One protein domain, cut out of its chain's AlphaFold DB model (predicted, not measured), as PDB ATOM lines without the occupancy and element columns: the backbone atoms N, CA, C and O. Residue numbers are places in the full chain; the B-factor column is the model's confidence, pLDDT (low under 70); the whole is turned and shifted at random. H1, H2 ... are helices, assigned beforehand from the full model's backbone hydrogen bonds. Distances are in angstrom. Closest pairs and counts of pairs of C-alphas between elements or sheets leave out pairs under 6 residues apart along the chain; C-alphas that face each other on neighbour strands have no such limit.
ATOM      1  N   GLY A   2     119.921  97.185 125.982       73.00
ATOM      2  CA  GLY A   2     121.331  96.742 126.041       73.00
ATOM      3  C   GLY A   2     122.176  96.899 124.764       73.00
ATOM      4  O   GLY A   2     123.291  97.399 124.841       73.00
ATOM      5  N   ILE A   3     121.667  96.520 123.585       81.25
ATOM      6  CA  ILE A   3     122.488  96.455 122.351       81.25
ATOM      7  C   ILE A   3     123.038  97.829 121.950       81.25
ATOM      8  O   ILE A   3     124.226  97.961 121.676       81.25
ATOM      9  N   GLY A   4     122.181  98.857 121.940       81.94
ATOM     10  CA  GLY A   4     122.586 100.217 121.576       81.94
ATOM     11  C   GLY A   4     123.619 100.802 122.538       81.94
ATOM     12  O   GLY A   4     124.572 101.427 122.089       81.94
ATOM     13  N   ALA A   5     123.474 100.538 123.841       85.19
ATOM     14  CA  ALA A   5     124.424 100.989 124.854       85.19
ATOM     15  C   ALA A   5     125.798 100.325 124.683       85.19
ATOM     16  O   ALA A   5     126.801 101.026 124.618       85.19
ATOM     17  N   PHE A   6     125.856  98.997 124.526       87.81
ATOM     18  CA  PHE A   6     127.131  98.299 124.313       87.81
ATOM     19  C   PHE A   6     127.791  98.659 122.982       87.81
ATOM     20  O   PHE A   6     129.009  98.805 122.934       87.81
ATOM     21  N   ALA A   7     127.015  98.849 121.913       87.81
ATOM     22  CA  ALA A   7     127.549  99.311 120.635       87.81
ATOM     23  C   ALA A   7     128.140 100.724 120.753       87.81
ATOM     24  O   ALA A   7     129.250 100.966 120.287       87.81
ATOM     25  N   PHE A   8     127.428 101.636 121.422       89.88
ATOM     26  CA  PHE A   8     127.912 102.987 121.687       89.88
ATOM     27  C   PHE A   8     129.200 102.981 122.516       89.88
ATOM     28  O   PHE A   8     130.188 103.575 122.096       89.88
ATOM     29  N   LEU A   9     129.201 102.278 123.651       91.44
ATOM     30  CA  LEU A   9     130.367 102.178 124.528       91.44
ATOM     31  C   LEU A   9     131.558 101.558 123.796       91.44
ATOM     32  O   LEU A   9     132.663 102.069 123.900       91.44
ATOM     33  N   SER A  10     131.332 100.526 122.981       93.25
ATOM     34  CA  SER A  10     132.392  99.929 122.161       93.25
ATOM     35  C   SER A  10     133.013 100.943 121.200       93.25
ATOM     36  O   SER A  10     134.232 101.034 121.112       93.25
ATOM     37  N   ILE A  11     132.195 101.721 120.483       93.88
ATOM     38  CA  ILE A  11     132.701 102.753 119.564       93.88
ATOM     39  C   ILE A  11     133.457 103.833 120.344       93.88
ATOM     40  O   ILE A  11     134.526 104.258 119.916       93.88
ATOM     41  N   PHE A  12     132.921 104.256 121.489       93.50
ATOM     42  CA  PHE A  12     133.543 105.265 122.336       93.50
ATOM     43  C   PHE A  12     134.928 104.818 122.823       93.50
ATOM     44  O   PHE A  12     135.907 105.533 122.603       93.50
ATOM     45  N   GLU A  13     135.025 103.614 123.394       94.00
ATOM     46  CA  GLU A  13     136.292 103.051 123.870       94.00
ATOM     47  C   GLU A  13     137.281 102.813 122.729       94.00
ATOM     48  O   GLU A  13     138.459 103.153 122.833       94.00
ATOM     49  N   PHE A  14     136.812 102.311 121.585       95.00
ATOM     50  CA  PHE A  14     137.668 102.111 120.419       95.00
ATOM     51  C   PHE A  14     138.286 103.428 119.935       95.00
ATOM     52  O   PHE A  14     139.476 103.492 119.626       95.00
ATOM     53  N   CYS A  15     137.498 104.502 119.897       95.44
ATOM     54  CA  CYS A  15     137.996 105.823 119.535       95.44
ATOM     55  C   CYS A  15     138.974 106.383 120.576       95.44
ATOM     56  O   CYS A  15     139.919 107.073 120.190       95.44
ATOM     57  N   GLY A  16     138.787 106.085 121.866       92.94
ATOM     58  CA  GLY A  16     139.759 106.417 122.914       92.94
ATOM     59  C   GLY A  16     141.074 105.646 122.759       92.94
ATOM     60  O   GLY A  16     142.155 106.215 122.888       92.94
ATOM     61  N   LEU A  17     141.009 104.365 122.382       94.00
ATOM     62  CA  LEU A  17     142.203 103.578 122.069       94.00
ATOM     63  C   LEU A  17     142.964 104.157 120.866       94.00
ATOM     64  O   LEU A  17     144.187 104.283 120.901       94.00
ATOM     65  N   LEU A  18     142.245 104.522 119.804       94.94
ATOM     66  CA  LEU A  18     142.842 105.117 118.610       94.94
ATOM     67  C   LEU A  18     143.542 106.442 118.936       94.94
ATOM     68  O   LEU A  18     144.663 106.673 118.489       94.94
ATOM     69  N   GLU A  19     142.906 107.280 119.748       94.75
ATOM     70  CA  GLU A  19     143.485 108.524 120.253       94.75
ATOM     71  C   GLU A  19     144.803 108.277 120.997       94.75
ATOM     72  O   GLU A  19     145.813 108.920 120.702       94.75
ATOM     73  N   TYR A  20     144.816 107.307 121.918       92.88
ATOM     74  CA  TYR A  20     146.011 106.928 122.668       92.88
ATOM     75  C   TYR A  20     147.144 106.487 121.735       92.88
ATOM     76  O   TYR A  20     148.274 106.959 121.866       92.88
ATOM     77  N   LEU A  21     146.856 105.614 120.767       93.50
ATOM     78  CA  LEU A  21     147.867 105.111 119.836       93.50
ATOM     79  C   LEU A  21     148.459 106.230 118.978       93.50
ATOM     80  O   LEU A  21     149.678 106.354 118.890       93.50
ATOM     81  N   VAL A  22     147.612 107.079 118.389       95.12
ATOM     82  CA  VAL A  22     148.064 108.205 117.559       95.12
ATOM     83  C   VAL A  22     148.910 109.181 118.377       95.12
ATOM     84  O   VAL A  22     149.953 109.631 117.906       95.12
ATOM     85  N   ARG A  23     148.507 109.469 119.621       94.31
ATOM     86  CA  ARG A  23     149.264 110.338 120.528       94.31
ATOM     87  C   ARG A  23     150.667 109.793 120.782       94.31
ATOM     88  O   ARG A  23     151.632 110.524 120.594       94.31
ATOM     89  N   ASN A  24     150.784 108.517 121.148       93.62
ATOM     90  CA  ASN A  24     152.084 107.890 121.399       93.62
ATOM     91  C   ASN A  24     152.965 107.867 120.142       93.62
ATOM     92  O   ASN A  24     154.144 108.196 120.221       93.62
ATOM     93  N   VAL A  25     152.394 107.584 118.966       94.00
ATOM     94  CA  VAL A  25     153.127 107.663 117.690       94.00
ATOM     95  C   VAL A  25     153.675 109.072 117.447       94.00
ATOM     96  O   VAL A  25     154.820 109.214 117.021       94.00
ATOM     97  N   PHE A  26     152.898 110.119 117.733       95.75
ATOM     98  CA  PHE A  26     153.356 111.496 117.548       95.75
ATOM     99  C   PHE A  26     154.408 111.932 118.568       95.75
ATOM    100  O   PHE A  26     155.327 112.654 118.183       95.75
ATOM    101  N   ILE A  27     154.310 111.469 119.819       93.38
ATOM    102  CA  ILE A  27     155.347 111.687 120.839       93.38
ATOM    103  C   ILE A  27     156.668 111.084 120.351       93.38
ATOM    104  O   ILE A  27     157.650 111.806 120.197       93.38
ATOM    105  N   ILE A  28     156.663 109.798 119.986       93.00
ATOM    106  CA  ILE A  28     157.857 109.084 119.502       93.00
ATOM    107  C   ILE A  28     158.418 109.729 118.221       93.00
ATOM    108  O   ILE A  28     159.626 109.765 118.004       93.00
ATOM    109  N   SER A  29     157.551 110.294 117.377       93.38
ATOM    110  CA  SER A  29     157.946 110.983 116.139       93.38
ATOM    111  C   SER A  29     158.423 112.430 116.346       93.38
ATOM    112  O   SER A  29     158.648 113.126 115.356       93.38
ATOM    113  N   LYS A  30     158.563 112.906 117.594       91.44
ATOM    114  CA  LYS A  30     159.010 114.274 117.938       91.44
ATOM    115  C   LYS A  30     158.176 115.377 117.280       91.44
ATOM    116  O   LYS A  30     158.688 116.427 116.894       91.44
ATOM    117  N   VAL A  31     156.878 115.128 117.124       91.81
ATOM    118  CA  VAL A  31     155.940 116.121 116.594       91.81
ATOM    119  C   VAL A  31     155.773 117.256 117.615       91.81
ATOM    120  O   VAL A  31     155.929 117.053 118.817       91.81
ATOM    121  N   ASP A  32     155.447 118.465 117.157       89.56
ATOM    122  CA  ASP A  32     155.193 119.593 118.056       89.56
ATOM    123  C   ASP A  32     154.094 119.279 119.090       89.56
ATOM    124  O   ASP A  32     153.035 118.729 118.767       89.56
ATOM    125  N   SER A  33     154.328 119.691 120.338       85.38
ATOM    126  CA  SER A  33     153.435 119.420 121.470       85.38
ATOM    127  C   SER A  33     151.995 119.899 121.250       85.38
ATOM    128  O   SER A  33     151.060 119.216 121.667       85.38
ATOM    129  N   ARG A  34     151.767 121.015 120.543       86.56
ATOM    130  CA  ARG A  34     150.406 121.510 120.264       86.56
ATOM    131  C   ARG A  34     149.664 120.574 119.320       86.56
ATOM    132  O   ARG A  34     148.469 120.346 119.499       86.56
ATOM    133  N   ILE A  35     150.370 120.009 118.340       89.00
ATOM    134  CA  ILE A  35     149.811 119.034 117.398       89.00
ATOM    135  C   ILE A  35     149.527 117.717 118.127       89.00
ATOM    136  O   ILE A  35     148.442 117.163 117.954       89.00
ATOM    137  N   ILE A  36     150.444 117.255 118.989       92.06
ATOM    138  CA  ILE A  36     150.242 116.059 119.825       92.06
ATOM    139  C   ILE A  36     149.001 116.207 120.719       92.06
ATOM    140  O   ILE A  36     148.308 115.226 120.974       92.06
ATOM    141  N   LEU A  37     148.698 117.418 121.193       89.44
ATOM    142  CA  LEU A  37     147.530 117.671 122.038       89.44
ATOM    143  C   LEU A  37     146.211 117.697 121.246       89.44
ATOM    144  O   LEU A  37     145.238 117.097 121.687       89.44
ATOM    145  N   TRP A  38     146.161 118.358 120.086       91.62
ATOM    146  CA  TRP A  38     144.913 118.511 119.320       91.62
ATOM    147  C   TRP A  38     144.586 117.341 118.406       91.62
ATOM    148  O   TRP A  38     143.439 116.904 118.313       91.62
ATOM    149  N   LEU A  39     145.574 116.902 117.633       92.62
ATOM    150  CA  LEU A  39     145.315 116.102 116.448       92.62
ATOM    151  C   LEU A  39     144.802 114.690 116.788       92.62
ATOM    152  O   LEU A  39     143.849 114.264 116.134       92.62
ATOM    153  N   PRO A  40     145.307 113.990 117.826       95.00
ATOM    154  CA  PRO A  40     144.727 112.715 118.251       95.00
ATOM    155  C   PRO A  40     143.247 112.827 118.640       95.00
ATOM    156  O   PRO A  40     142.438 111.991 118.239       95.00
ATOM    157  N   GLU A  41     142.876 113.889 119.359       92.88
ATOM    158  CA  GLU A  41     141.506 114.135 119.826       92.88
ATOM    159  C   GLU A  41     140.553 114.413 118.653       92.88
ATOM    160  O   GLU A  41     139.459 113.847 118.571       92.88
ATOM    161  N   ILE A  42     140.988 115.233 117.684       93.06
ATOM    162  CA  ILE A  42     140.228 115.511 116.455       93.06
ATOM    163  C   ILE A  42     140.044 114.230 115.635       93.06
ATOM    164  O   ILE A  42     138.932 113.938 115.190       93.06
ATOM    165  N   ILE A  43     141.110 113.445 115.448       95.00
ATOM    166  CA  ILE A  43     141.041 112.175 114.712       95.00
ATOM    167  C   ILE A  43     140.064 111.220 115.410       95.00
ATOM    168  O   ILE A  43     139.222 110.613 114.746       95.00
ATOM    169  N   SER A  44     140.123 111.130 116.742       95.19
ATOM    170  CA  SER A  44     139.202 110.328 117.551       95.19
ATOM    171  C   SER A  44     137.747 110.762 117.368       95.19
ATOM    172  O   SER A  44     136.868 109.920 117.176       95.19
ATOM    173  N   LEU A  45     137.475 112.072 117.368       94.38
ATOM    174  CA  LEU A  45     136.138 112.620 117.138       94.38
ATOM    175  C   LEU A  45     135.618 112.303 115.729       94.38
ATOM    176  O   LEU A  45     134.475 111.872 115.579       94.38
ATOM    177  N   ILE A  46     136.446 112.479 114.697       94.81
ATOM    178  CA  ILE A  46     136.075 112.170 113.309       94.81
ATOM    179  C   ILE A  46     135.767 110.676 113.165       94.81
ATOM    180  O   ILE A  46     134.715 110.311 112.634       94.81
ATOM    181  N   ALA A  47     136.644 109.809 113.681       95.56
ATOM    182  CA  ALA A  47     136.443 108.364 113.663       95.56
ATOM    183  C   ALA A  47     135.139 107.970 114.371       95.56
ATOM    184  O   ALA A  47     134.366 107.165 113.852       95.56
ATOM    185  N   PHE A  48     134.859 108.589 115.517       95.12
ATOM    186  CA  PHE A  48     133.642 108.361 116.284       95.12
ATOM    187  C   PHE A  48     132.379 108.708 115.487       95.12
ATOM    188  O   PHE A  48     131.462 107.888 115.394       95.12
ATOM    189  N   VAL A  49     132.336 109.891 114.864       93.75
ATOM    190  CA  VAL A  49     131.192 110.324 114.045       93.75
ATOM    191  C   VAL A  49     130.971 109.361 112.877       93.75
ATOM    192  O   VAL A  49     129.845 108.915 112.657       93.75
ATOM    193  N   ILE A  50     132.040 108.983 112.168       94.38
ATOM    194  CA  ILE A  50     131.968 108.037 111.045       94.38
ATOM    195  C   ILE A  50     131.405 106.687 111.507       94.38
ATOM    196  O   ILE A  50     130.481 106.161 110.883       94.38
ATOM    197  N   LEU A  51     131.921 106.134 112.609       93.62
ATOM    198  CA  LEU A  51     131.508 104.828 113.125       93.62
ATOM    199  C   LEU A  51     130.060 104.820 113.614       93.62
ATOM    200  O   LEU A  51     129.335 103.859 113.340       93.62
ATOM    201  N   ILE A  52     129.608 105.876 114.297       90.88
ATOM    202  CA  ILE A  52     128.210 105.987 114.725       90.88
ATOM    203  C   ILE A  52     127.281 106.082 113.518       90.88
ATOM    204  O   ILE A  52     126.315 105.320 113.440       90.88
ATOM    205  N   VAL A  53     127.566 106.976 112.565       89.56
ATOM    206  CA  VAL A  53     126.730 107.146 111.365       89.56
ATOM    207  C   VAL A  53     126.668 105.841 110.573       89.56
ATOM    208  O   VAL A  53     125.587 105.406 110.172       89.56
ATOM    209  N   TRP A  54     127.806 105.166 110.402       89.31
ATOM    210  CA  TRP A  54     127.873 103.867 109.739       89.31
ATOM    211  C   TRP A  54     127.052 102.800 110.467       89.31
ATOM    212  O   TRP A  54     126.261 102.096 109.837       89.31
ATOM    213  N   THR A  55     127.194 102.704 111.790       85.56
ATOM    214  CA  THR A  55     126.463 101.734 112.618       85.56
ATOM    215  C   THR A  55     124.962 101.962 112.506       85.56
ATOM    216  O   THR A  55     124.208 101.028 112.238       85.56
ATOM    217  N   VAL A  56     124.515 103.212 112.626       83.75
ATOM    218  CA  VAL A  56     123.097 103.556 112.501       83.75
ATOM    219  C   VAL A  56     122.584 103.195 111.113       83.75
ATOM    220  O   VAL A  56     121.594 102.480 111.019       83.75
ATOM    221  N   ASN A  57     123.272 103.601 110.044       82.81
ATOM    222  CA  ASN A  57     122.852 103.309 108.670       82.81
ATOM    223  C   ASN A  57     122.794 101.805 108.374       82.81
ATOM    224  O   ASN A  57     121.880 101.342 107.688       82.81
ATOM    225  N   LYS A  58     123.741 101.028 108.910       81.62
ATOM    226  CA  LYS A  58     123.800  99.574 108.730       81.62
ATOM    227  C   LYS A  58     122.624  98.864 109.397       81.62
ATOM    228  O   LYS A  58     122.028  97.980 108.788       81.62
ATOM    229  N   TYR A  59     122.281  99.262 110.621       75.00
ATOM    230  CA  TYR A  59     121.232  98.620 111.417       75.00
ATOM    231  C   TYR A  59     119.851  99.288 111.284       75.00
ATOM    232  O   TYR A  59     118.905  98.857 111.935       75.00
ATOM    233  N   ASN A  60     119.696 100.314 110.436       69.56
ATOM    234  CA  ASN A  60     118.397 100.948 110.166       69.56
ATOM    235  C   ASN A  60     117.529 100.185 109.148       69.56
ATOM    236  O   ASN A  60     116.390 100.572 108.904       69.56
ATOM    237  N   LYS A  61     118.052  99.126 108.521       64.69
ATOM    238  CA  LYS A  61     117.272  98.284 107.604       64.69
ATOM    239  C   LYS A  61     116.433  97.289 108.415       64.69
ATOM    240  O   LYS A  61     116.952  96.710 109.366       64.69
ATOM    241  N   LEU A  62     115.168  97.093 108.019       53.56
ATOM    242  CA  LEU A  62     114.192  96.132 108.574       53.56
ATOM    243  C   LEU A  62     114.633  94.678 108.325       53.56
ATOM    244  O   LEU A  62     114.003  93.929 107.587       53.56
ATOM    245  N   ILE A  63     115.774  94.301 108.881       60.72
ATOM    246  CA  ILE A  63     116.283  92.938 108.867       60.72
ATOM    247  C   ILE A  63     115.775  92.288 110.155       60.72
ATOM    248  O   ILE A  63     115.849  92.904 111.221       60.72
ATOM    249  N   GLU A  64     115.267  91.058 110.078       64.94
ATOM    250  CA  GLU A  64     115.077  90.225 111.267       64.94
ATOM    251  C   GLU A  64     116.445  90.001 111.919       64.94
ATOM    252  O   GLU A  64     117.255  89.180 111.488       64.94
ATOM    253  N   ILE A  65     116.748  90.816 112.925       73.50
ATOM    254  CA  ILE A  65     117.992  90.732 113.676       73.50
ATOM    255  C   ILE A  65     117.752  89.815 114.872       73.50
ATOM    256  O   ILE A  65     116.914  90.103 115.727       73.50
ATOM    257  N   ASP A  66     118.551  88.752 114.982       83.06
ATOM    258  CA  ASP A  66     118.669  87.984 116.222       83.06
ATOM    259  C   ASP A  66     119.317  88.867 117.298       83.06
ATOM    260  O   ASP A  66     120.541  88.997 117.417       83.06
ATOM    261  N   THR A  67     118.455  89.510 118.078       81.62
ATOM    262  CA  THR A  67     118.841  90.453 119.128       81.62
ATOM    263  C   THR A  67     119.749  89.820 120.182       81.62
ATOM    264  O   THR A  67     120.643  90.496 120.693       81.62
ATOM    265  N   ARG A  68     119.593  88.524 120.481       84.69
ATOM    266  CA  ARG A  68     120.404  87.828 121.488       84.69
ATOM    267  C   ARG A  68     121.828  87.637 120.988       84.69
ATOM    268  O   ARG A  68     122.777  87.945 121.711       84.69
ATOM    269  N   LYS A  69     121.983  87.178 119.746       85.75
ATOM    270  CA  LYS A  69     123.300  86.998 119.124       85.75
ATOM    271  C   LYS A  69     124.040  88.328 118.984       85.75
ATOM    272  O   LYS A  69     125.215  88.405 119.335       85.75
ATOM    273  N   VAL A  70     123.349  89.381 118.542       85.44
ATOM    274  CA  VAL A  70     123.946  90.720 118.404       85.44
ATOM    275  C   VAL A  70     124.343  91.306 119.758       85.44
ATOM    276  O   VAL A  70     125.413  91.897 119.867       85.44
ATOM    277  N   LEU A  71     123.540  91.108 120.807       86.12
ATOM    278  CA  LEU A  71     123.894  91.561 122.152       86.12
ATOM    279  C   LEU A  71     125.169  90.885 122.668       86.12
ATOM    280  O   LEU A  71     126.061  91.573 123.156       86.12
ATOM    281  N   ILE A  72     125.280  89.560 122.530       89.25
ATOM    282  CA  ILE A  72     126.471  88.809 122.959       89.25
ATOM    283  C   ILE A  72     127.710  89.286 122.193       89.25
ATOM    284  O   ILE A  72     128.761  89.494 122.795       89.25
ATOM    285  N   GLN A  73     127.584  89.516 120.883       88.38
ATOM    286  CA  GLN A  73     128.671  90.066 120.073       88.38
ATOM    287  C   GLN A  73     129.070  91.475 120.524       88.38
ATOM    288  O   GLN A  73     130.258  91.736 120.679       88.38
ATOM    289  N   ALA A  74     128.108  92.365 120.777       87.69
ATOM    290  CA  ALA A  74     128.387  93.724 121.239       87.69
ATOM    291  C   ALA A  74     129.103  93.734 122.600       87.69
ATOM    292  O   ALA A  74     130.051  94.489 122.788       87.69
ATOM    293  N   ILE A  75     128.696  92.857 123.521       90.94
ATOM    294  CA  ILE A  75     129.369  92.675 124.814       90.94
ATOM    295  C   ILE A  75     130.797  92.155 124.610       90.94
ATOM    296  O   ILE A  75     131.736  92.704 125.181       90.94
ATOM    297  N   GLY A  76     130.980  91.125 123.779       92.50
ATOM    298  CA  GLY A  76     132.301  90.563 123.494       92.50
ATOM    299  C   GLY A  76     133.257  91.581 122.867       92.50
ATOM    300  O   GLY A  76     134.411  91.666 123.276       92.50
ATOM    301  N   VAL A  77     132.768  92.394 121.926       93.31
ATOM    302  CA  VAL A  77     133.541  93.487 121.314       93.31
ATOM    303  C   VAL A  77     133.925  94.532 122.358       93.31
ATOM    304  O   VAL A  77     135.097  94.893 122.432       93.31
ATOM    305  N   PHE A  78     132.978  94.970 123.192       93.62
ATOM    306  CA  PHE A  78     133.242  95.936 124.257       93.62
ATOM    307  C   PHE A  78     134.366  95.460 125.186       93.62
ATOM    308  O   PHE A  78     135.371  96.149 125.348       93.62
ATOM    309  N   PHE A  79     134.239  94.252 125.742       94.50
ATOM    310  CA  PHE A  79     135.260  93.707 126.637       94.50
ATOM    311  C   PHE A  79     136.592  93.455 125.930       94.50
ATOM    312  O   PHE A  79     137.640  93.659 126.536       94.50
ATOM    313  N   GLY A  80     136.573  93.058 124.655       95.38
ATOM    314  CA  GLY A  80     137.789  92.915 123.856       95.38
ATOM    315  C   GLY A  80     138.556  94.232 123.719       95.38
ATOM    316  O   GLY A  80     139.774  94.246 123.879       95.38
ATOM    317  N   ILE A  81     137.851  95.343 123.484       95.06
ATOM    318  CA  ILE A  81     138.459  96.678 123.388       95.06
ATOM    319  C   ILE A  81     139.016  97.120 124.742       95.06
ATOM    320  O   ILE A  81     140.166  97.542 124.805       95.06
ATOM    321  N   VAL A  82     138.236  96.978 125.818       93.06
ATOM    322  CA  VAL A  82     138.670  97.360 127.172       93.06
ATOM    323  C   VAL A  82     139.893  96.552 127.607       93.06
ATOM    324  O   VAL A  82     140.844  97.106 128.154       93.06
ATOM    325  N   LEU A  83     139.913  95.246 127.326       94.94
ATOM    326  CA  LEU A  83     141.068  94.399 127.609       94.94
ATOM    327  C   LEU A  83     142.295  94.854 126.811       94.94
ATOM    328  O   LEU A  83     143.391  94.933 127.358       94.94
ATOM    329  N   LEU A  84     142.118  95.173 125.527       93.12
ATOM    330  CA  LEU A  84     143.203  95.648 124.677       93.12
ATOM    331  C   LEU A  84     143.757  96.998 125.154       93.12
ATOM    332  O   LEU A  84     144.973  97.156 125.219       93.12
ATOM    333  N   GLN A  85     142.888  97.941 125.532       91.75
ATOM    334  CA  GLN A  85     143.289  99.204 126.161       91.75
ATOM    335  C   GLN A  85     144.086  98.950 127.437       91.75
ATOM    336  O   GLN A  85     145.180  99.485 127.577       91.75
ATOM    337  N   PHE A  86     143.576  98.100 128.333       90.81
ATOM    338  CA  PHE A  86     144.271  97.759 129.569       90.81
ATOM    339  C   PHE A  86     145.672  97.210 129.287       90.81
ATOM    340  O   PHE A  86     146.639  97.699 129.859       90.81
ATOM    341  N   LEU A  87     145.799  96.248 128.370       90.81
ATOM    342  CA  LEU A  87     147.090  95.655 128.019       90.81
ATOM    343  C   LEU A  87     148.052  96.683 127.415       90.81
ATOM    344  O   LEU A  87     149.218  96.713 127.794       90.81
ATOM    345  N   ILE A  88     147.580  97.534 126.505       89.06
ATOM    346  CA  ILE A  88     148.416  98.546 125.849       89.06
ATOM    347  C   ILE A  88     148.855  99.633 126.832       89.06
ATOM    348  O   ILE A  88     150.006 100.053 126.793       89.06
ATOM    349  N   THR A  89     147.973 100.097 127.712       87.00
ATOM    350  CA  THR A  89     148.329 101.117 128.701       87.00
ATOM    351  C   THR A  89     149.242 100.539 129.776       87.00
ATOM    352  O   THR A  89     150.256 101.153 130.087       87.00
ATOM    353  N   TYR A  90     148.926  99.352 130.301       87.12
ATOM    354  CA  TYR A  90     149.690  98.726 131.379       87.12
ATOM    355  C   TYR A  90     151.066  98.228 130.924       87.12
ATOM    356  O   TYR A  90     152.050  98.443 131.616       87.12
ATOM    357  N   LEU A  91     151.156  97.563 129.766       85.88
ATOM    358  CA  LEU A  91     152.431  97.031 129.267       85.88
ATOM    359  C   LEU A  91     153.186  98.040 128.405       85.88
ATOM    360  O   LEU A  91     154.410  98.058 128.406       85.88
ATOM    361  N   GLY A  92     152.462  98.834 127.617       81.94
ATOM    362  CA  GLY A  92     153.061  99.743 126.646       81.94
ATOM    363  C   GLY A  92     153.433 101.099 127.230       81.94
ATOM    364  O   GLY A  92     154.421 101.667 126.786       81.94
ATOM    365  N   GLY A  93     152.680 101.622 128.204       83.00
ATOM    366  CA  GLY A  93     152.912 102.959 128.762       83.00
ATOM    367  C   GLY A  93     154.319 103.117 129.335       83.00
ATOM    368  O   GLY A  93     155.101 103.917 128.824       83.00
ATOM    369  N   ASP A  94     154.651 102.296 130.330       84.19
ATOM    370  CA  ASP A  94     155.969 102.319 130.977       84.19
ATOM    371  C   ASP A  94     157.079 101.958 129.982       84.19
ATOM    372  O   ASP A  94     158.102 102.629 129.913       84.19
ATOM    373  N   TYR A  95     156.825 100.977 129.111       88.44
ATOM    374  CA  TYR A  95     157.772 100.586 128.069       88.44
ATOM    375  C   TYR A  95     158.127 101.740 127.117       88.44
ATOM    376  O   TYR A  95     159.297 101.927 126.785       88.44
ATOM    377  N   PHE A  96     157.148 102.526 126.657       88.38
ATOM    378  CA  PHE A  96     157.422 103.650 125.759       88.38
ATOM    379  C   PHE A  96     158.175 104.778 126.459       88.38
ATOM    380  O   PHE A  96     159.049 105.372 125.835       88.38
ATOM    381  N   ILE A  97     157.865 105.048 127.728       89.56
ATOM    382  CA  ILE A  97     158.560 106.069 128.520       89.56
ATOM    383  C   ILE A  97     160.019 105.661 128.754       89.56
ATOM    384  O   ILE A  97     160.913 106.482 128.577       89.56
ATOM    385  N   ASP A  98     160.269 104.391 129.072       91.25
ATOM    386  CA  ASP A  98     161.622 103.888 129.324       91.25
ATOM    387  C   ASP A  98     162.500 103.894 128.063       91.25
ATOM    388  O   ASP A  98     163.703 104.147 128.143       91.25
ATOM    389  N   ILE A  99     161.919 103.615 126.889       94.75
ATOM    390  CA  ILE A  99     162.663 103.593 125.618       94.75
ATOM    391  C   ILE A  99     162.821 104.988 124.998       94.75
ATOM    392  O   ILE A  99     163.846 105.247 124.365       94.75
ATOM    393  N   TYR A 100     161.841 105.878 125.173       92.50
ATOM    394  CA  TYR A 100     161.811 107.218 124.571       92.50
ATOM    395  C   TYR A 100     161.687 108.338 125.627       92.50
ATOM    396  O   TYR A 100     160.768 109.157 125.557       92.50
ATOM    397  N   PRO A 101     162.570 108.395 126.642       93.94
ATOM    398  CA  PRO A 101     162.381 109.292 127.782       93.94
ATOM    399  C   PRO A 101     162.417 110.773 127.380       93.94
ATOM    400  O   PRO A 101     161.571 111.550 127.816       93.94
ATOM    401  N   GLU A 102     163.330 111.163 126.485       93.38
ATOM    402  CA  GLU A 102     163.472 112.558 126.044       93.38
ATOM    403  C   GLU A 102     162.229 113.056 125.289       93.38
ATOM    404  O   GLU A 102     161.784 114.189 125.469       93.38
ATOM    405  N   GLU A 103     161.646 112.211 124.436       92.69
ATOM    406  CA  GLU A 103     160.435 112.518 123.678       92.69
ATOM    407  C   GLU A 103     159.237 112.756 124.603       92.69
ATOM    408  O   GLU A 103     158.453 113.692 124.400       92.69
ATOM    409  N   PHE A 104     159.100 111.915 125.628       91.44
ATOM    410  CA  PHE A 104     158.033 112.038 126.612       91.44
ATOM    411  C   PHE A 104     158.242 113.239 127.540       91.44
ATOM    412  O   PHE A 104     157.264 113.933 127.827       91.44
ATOM    413  N   ASP A 105     159.476 113.555 127.931       92.12
ATOM    414  CA  ASP A 105     159.792 114.756 128.712       92.12
ATOM    415  C   ASP A 105     159.429 116.037 127.944       92.12
ATOM    416  O   ASP A 105     158.710 116.897 128.464       92.12
ATOM    417  N   LEU A 106     159.811 116.124 126.664       89.06
ATOM    418  CA  LEU A 106     159.436 117.240 125.787       89.06
ATOM    419  C   LEU A 106     157.914 117.388 125.659       89.06
ATOM    420  O   LEU A 106     157.381 118.504 125.679       89.06
ATOM    421  N   TYR A 107     157.193 116.270 125.544       89.88
ATOM    422  CA  TYR A 107     155.733 116.279 125.528       89.88
ATOM    423  C   TYR A 107     155.141 116.775 126.855       89.88
ATOM    424  O   TYR A 107     154.220 117.598 126.841       89.88
ATOM    425  N   ILE A 108     155.650 116.302 127.997       88.50
ATOM    426  CA  ILE A 108     155.167 116.684 129.331       88.50
ATOM    427  C   ILE A 108     155.374 118.181 129.572       88.50
ATOM    428  O   ILE A 108     154.451 118.861 130.034       88.50
ATOM    429  N   ASP A 109     156.541 118.710 129.223       88.00
ATOM    430  CA  ASP A 109     156.845 120.130 129.383       88.00
ATOM    431  C   ASP A 109     156.002 120.997 128.446       88.00
ATOM    432  O   ASP A 109     155.388 121.978 128.882       88.00
ATOM    433  N   GLY A 110     155.845 120.573 127.188       83.88
ATOM    434  CA  GLY A 110     154.922 121.202 126.247       83.88
ATOM    435  C   GLY A 110     153.475 121.192 126.751       83.88
ATOM    436  O   GLY A 110     152.756 122.181 126.617       83.88
ATOM    437  N   ARG A 111     153.033 120.114 127.402       83.31
ATOM    438  CA  ARG A 111     151.682 120.007 127.969       83.31
ATOM    439  C   ARG A 111     151.457 120.966 129.138       83.31
ATOM    440  O   ARG A 111     150.405 121.602 129.187       83.31
ATOM    441  N   LYS A 112     152.424 121.102 130.052       82.81
ATOM    442  CA  LYS A 112     152.335 122.030 131.200       82.81
ATOM    443  C   LYS A 112     152.196 123.491 130.764       82.81
ATOM    444  O   LYS A 112     151.569 124.268 131.471       82.81
ATOM    445  N   GLY A 113     152.742 123.871 129.610       76.88
ATOM    446  CA  GLY A 113     152.645 125.239 129.087       76.88
ATOM    447  C   GLY A 113     151.299 125.608 128.448       76.88
ATOM    448  O   GLY A 113     151.100 126.770 128.107       76.88
ATOM    449  N   ASN A 114     150.372 124.656 128.267       82.88
ATOM    450  CA  ASN A 114     149.199 124.809 127.395       82.88
ATOM    451  C   ASN A 114     147.854 124.562 128.120       82.88
ATOM    452  O   ASN A 114     146.992 123.833 127.626       82.88
ATOM    453  N   TYR A 115     147.639 125.173 129.292       79.44
ATOM    454  CA  TYR A 115     146.413 124.977 130.090       79.44
ATOM    455  C   TYR A 115     145.117 125.385 129.375       79.44
ATOM    456  O   TYR A 115     144.131 124.654 129.448       79.44
ATOM    457  N   GLU A 116     145.110 126.508 128.652       81.00
ATOM    458  CA  GLU A 116     143.942 126.933 127.864       81.00
ATOM    459  C   GLU A 116     143.581 125.889 126.800       81.00
ATOM    460  O   GLU A 116     142.417 125.529 126.631       81.00
ATOM    461  N   LEU A 117     144.602 125.329 126.144       81.31
ATOM    462  CA  LEU A 117     144.458 124.277 125.141       81.31
ATOM    463  C   LEU A 117     143.795 123.027 125.716       81.31
ATOM    464  O   LEU A 117     142.879 122.474 125.115       81.31
ATOM    465  N   LEU A 118     144.245 122.603 126.897       81.44
ATOM    466  CA  LEU A 118     143.674 121.465 127.613       81.44
ATOM    467  C   LEU A 118     142.211 121.723 127.996       81.44
ATOM    468  O   LEU A 118     141.392 120.809 127.914       81.44
ATOM    469  N   GLY A 119     141.872 122.967 128.349       83.50
ATOM    470  CA  GLY A 119     140.493 123.396 128.580       83.50
ATOM    471  C   GLY A 119     139.607 123.220 127.345       83.50
ATOM    472  O   GLY A 119     138.514 122.666 127.450       83.50
ATOM    473  N   TYR A 120     140.088 123.612 126.163       85.19
ATOM    474  CA  TYR A 120     139.358 123.392 124.911       85.19
ATOM    475  C   TYR A 120     139.245 121.908 124.545       85.19
ATOM    476  O   TYR A 120     138.181 121.462 124.121       85.19
ATOM    477  N   ILE A 121     140.307 121.127 124.750       86.69
ATOM    478  CA  ILE A 121     140.318 119.684 124.470       86.69
ATOM    479  C   ILE A 121     139.298 118.938 125.339       86.69
ATOM    480  O   ILE A 121     138.627 118.031 124.850       86.69
ATOM    481  N   ALA A 122     139.078 119.366 126.585       84.62
ATOM    482  CA  ALA A 122     138.059 118.780 127.457       84.62
ATOM    483  C   ALA A 122     136.622 118.890 126.897       84.62
ATOM    484  O   ALA A 122     135.735 118.143 127.318       84.62
ATOM    485  N   LEU A 123     136.378 119.770 125.918       87.25
ATOM    486  CA  LEU A 123     135.092 119.864 125.222       87.25
ATOM    487  C   LEU A 123     134.892 118.751 124.181       87.25
ATOM    488  O   LEU A 123     133.755 118.461 123.814       87.25
ATOM    489  N   ILE A 124     135.953 118.093 123.707       86.56
ATOM    490  CA  ILE A 124     135.862 117.070 122.654       86.56
ATOM    491  C   ILE A 124     135.059 115.838 123.108       86.56
ATOM    492  O   ILE A 124     134.155 115.423 122.373       86.56
ATOM    493  N   PRO A 125     135.268 115.279 124.318       84.44
ATOM    494  CA  PRO A 125     134.383 114.249 124.856       84.44
ATOM    495  C   PRO A 125     132.917 114.695 124.928       84.44
ATOM    496  O   PRO A 125     132.026 113.916 124.597       84.44
ATOM    497  N   ILE A 126     132.653 115.957 125.288       88.38
ATOM    498  CA  ILE A 126     131.291 116.515 125.338       88.38
ATOM    499  C   ILE A 126     130.670 116.524 123.937       88.38
ATOM    500  O   ILE A 126     129.523 116.109 123.771       88.38
ATOM    501  N   LEU A 127     131.432 116.910 122.910       88.38
ATOM    502  CA  LEU A 127     130.966 116.883 121.523       88.38
ATOM    503  C   LEU A 127     130.565 115.473 121.071       88.38
ATOM    504  O   LEU A 127     129.540 115.337 120.404       88.38
ATOM    505  N   LYS A 128     131.296 114.419 121.470       88.25
ATOM    506  CA  LYS A 128     130.916 113.021 121.172       88.25
ATOM    507  C   LYS A 128     129.499 112.706 121.690       88.25
ATOM    508  O   LYS A 128     128.689 112.129 120.963       88.25
ATOM    509  N   TYR A 129     129.160 113.155 122.902       86.19
ATOM    510  CA  TYR A 129     127.807 113.010 123.459       86.19
ATOM    511  C   TYR A 129     126.767 113.895 122.761       86.19
ATOM    512  O   TYR A 129     125.649 113.441 122.512       86.19
ATOM    513  N   VAL A 130     127.121 115.132 122.397       88.81
ATOM    514  CA  VAL A 130     126.230 116.037 121.650       88.81
ATOM    515  C   VAL A 130     125.864 115.443 120.287       88.81
ATOM    516  O   VAL A 130     124.685 115.408 119.936       88.81
ATOM    517  N   PHE A 131     126.839 114.909 119.544       87.19
ATOM    518  CA  PHE A 131     126.593 114.247 118.260       87.19
ATOM    519  C   PHE A 131     125.664 113.042 118.398       87.19
ATOM    520  O   PHE A 131     124.748 112.887 117.588       87.19
ATOM    521  N   LEU A 132     125.850 112.223 119.439       84.44
ATOM    522  CA  LEU A 132     124.921 111.135 119.739       84.44
ATOM    523  C   LEU A 132     123.501 111.674 119.967       84.44
ATOM    524  O   LEU A 132     122.552 111.163 119.374       84.44
ATOM    525  N   GLY A 133     123.356 112.708 120.800       83.50
ATOM    526  CA  GLY A 133     122.066 113.323 121.111       83.50
ATOM    527  C   GLY A 133     121.343 113.830 119.864       83.50
ATOM    528  O   GLY A 133     120.182 113.485 119.646       83.50
ATOM    529  N   ILE A 134     122.042 114.576 119.004       86.56
ATOM    530  CA  ILE A 134     121.499 115.067 117.728       86.56
ATOM    531  C   ILE A 134     121.021 113.894 116.868       86.56
ATOM    532  O   ILE A 134     119.888 113.896 116.391       86.56
ATOM    533  N   LEU A 135     121.853 112.863 116.714       83.75
ATOM    534  CA  LEU A 135     121.560 111.730 115.841       83.75
ATOM    535  C   LEU A 135     120.341 110.921 116.315       83.75
ATOM    536  O   LEU A 135     119.528 110.483 115.496       83.75
ATOM    537  N   LEU A 136     120.171 110.768 117.631       79.50
ATOM    538  CA  LEU A 136     118.986 110.142 118.221       79.50
ATOM    539  C   LEU A 136     117.719 110.987 118.003       79.50
ATOM    540  O   LEU A 136     116.676 110.445 117.633       79.50
ATOM    541  N   LEU A 137     117.805 112.310 118.178       81.69
ATOM    542  CA  LEU A 137     116.671 113.226 117.999       81.69
ATOM    543  C   LEU A 137     116.205 113.303 116.536       81.69
ATOM    544  O   LEU A 137     115.003 113.249 116.266       81.69
ATOM    545  N   THR A 138     117.134 113.362 115.577       76.44
ATOM    546  CA  THR A 138     116.801 113.394 114.143       76.44
ATOM    547  C   THR A 138     116.046 112.132 113.706       76.44
ATOM    548  O   THR A 138     115.124 112.203 112.885       76.44
ATOM    549  N   LYS A 139     116.352 110.972 114.296       62.31
ATOM    550  CA  LYS A 139     115.673 109.711 113.969       62.31
ATOM    551  C   LYS A 139     114.219 109.661 114.456       62.31
ATOM    552  O   LYS A 139     113.350 109.205 113.717       62.31
ATOM    553  N   ASN A 140     113.918 110.195 115.641       57.38
ATOM    554  CA  ASN A 140     112.533 110.242 116.135       57.38
ATOM    555  C   ASN A 140     111.642 111.142 115.265       57.38
ATOM    556  O   ASN A 140     110.487 110.811 115.006       57.38
ATOM    557  N   SER A 141     112.194 112.244 114.750       51.44
ATOM    558  CA  SER A 141     111.443 113.172 113.893       51.44
ATOM    559  C   SER A 141     111.084 112.596 112.515       51.44
ATOM    560  O   SER A 141     110.088 113.003 111.919       51.44
ATOM    561  N   SER A 142     111.865 111.632 112.012       51.00
ATOM    562  CA  SER A 142     111.618 110.977 110.721       51.00
ATOM    563  C   SER A 142     110.654 109.790 110.820       51.00
ATOM    564  O   SER A 142     109.950 109.520 109.853       51.00
ATOM    565  N   GLN A 143     110.538 109.134 111.982       47.88
ATOM    566  CA  GLN A 143     109.529 108.089 112.218       47.88
ATOM    567  C   GLN A 143     108.121 108.633 112.511       47.88
ATOM    568  O   GLN A 143     107.153 107.918 112.297       47.88
ATOM    569  N   GLN A 144     107.980 109.887 112.954       40.56
ATOM    570  CA  GLN A 144     106.669 110.526 113.167       40.56
ATOM    571  C   GLN A 144     106.025 111.085 111.885       40.56
ATOM    572  O   GLN A 144     104.899 111.572 111.934       40.56
ATOM    573  N   ARG A 145     106.733 111.060 110.748       40.09
ATOM    574  CA  ARG A 145     106.256 111.587 109.455       40.09
ATOM    575  C   ARG A 145     105.875 110.496 108.443       40.09
ATOM    576  O   ARG A 145     105.739 110.813 107.263       40.09
TER     577      ARG A 145
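Overview. This is residues 2 to 145 of the 146 residues of an uncharacterized protein of Flavobacteriales bacterium 33_180_T64 (UniProt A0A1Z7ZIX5). Three long helices, H3, H1 and H2, lie side by side in a loose, elongated slab, with H5 and then H6 extending it beyond H2; the shorter H4 crosses one end. The printed part has 144 residues with six named helices, H1 to H6 in chain order, and no named strand: all helix. The whole is loose, with a radius of gyration of the C-alphas of 18.3 A and spans of 57 by 31 by 19 A.

Arrangement. The longest helix, H3, residues 67 to 99, has a kink of 30 degrees near residue 92. It touches H1, residues 2 to 28, at a shallow tilt of 19 degrees, the same way; their closest C-alphas, of Ser 10 and Phe 78, are 4.6 A apart. H1 forms a helical hairpin with the hub, H2, residues 33 to 59, at a shallow tilt of 27 degrees; the closest C-alphas, of Glu 19 and Pro 40, are 4.8 A apart. H2 touches H6, residues 123 to 143, with residues 41 to 52 alone; the closest C-alphas, of Leu 45 and Lys 128, are 6.6 A apart. H4, residues 101 to 112, touches H2 about perpendicular, at 85 degrees, the C-alphas of Ser 33 and Gly 110 closest at 5.3 A. H5, residues 115 to 121, touches H2, the C-alphas of Trp 38 and Ile 121 closest at 7.0 A. H3 is apart from H2, H5 and H6. Every O i to N i+4 pair is within hydrogen-bond range in H1, H4, H5 and H6, but 21 of 23 in H2 and 27 of 29 in H3.

Along the chain. H1 begins at C-alpha 2 (121.331, 96.742, 126.041) and H6 ends at C-alpha 143 (109.529, 108.089, 112.218). From first to last C-alpha H3 is 46.2 A, H2 39.6 A, H1 39.1 A and H6 31.0 A long.

Size, cuts and confidence. The C-alphas of Glu 102 and Arg 145 are the two farthest apart, 59.6 A. The printed part has no cut and no long link. Residues 60 to 64 and 139 to 145 have pLDDT under 70.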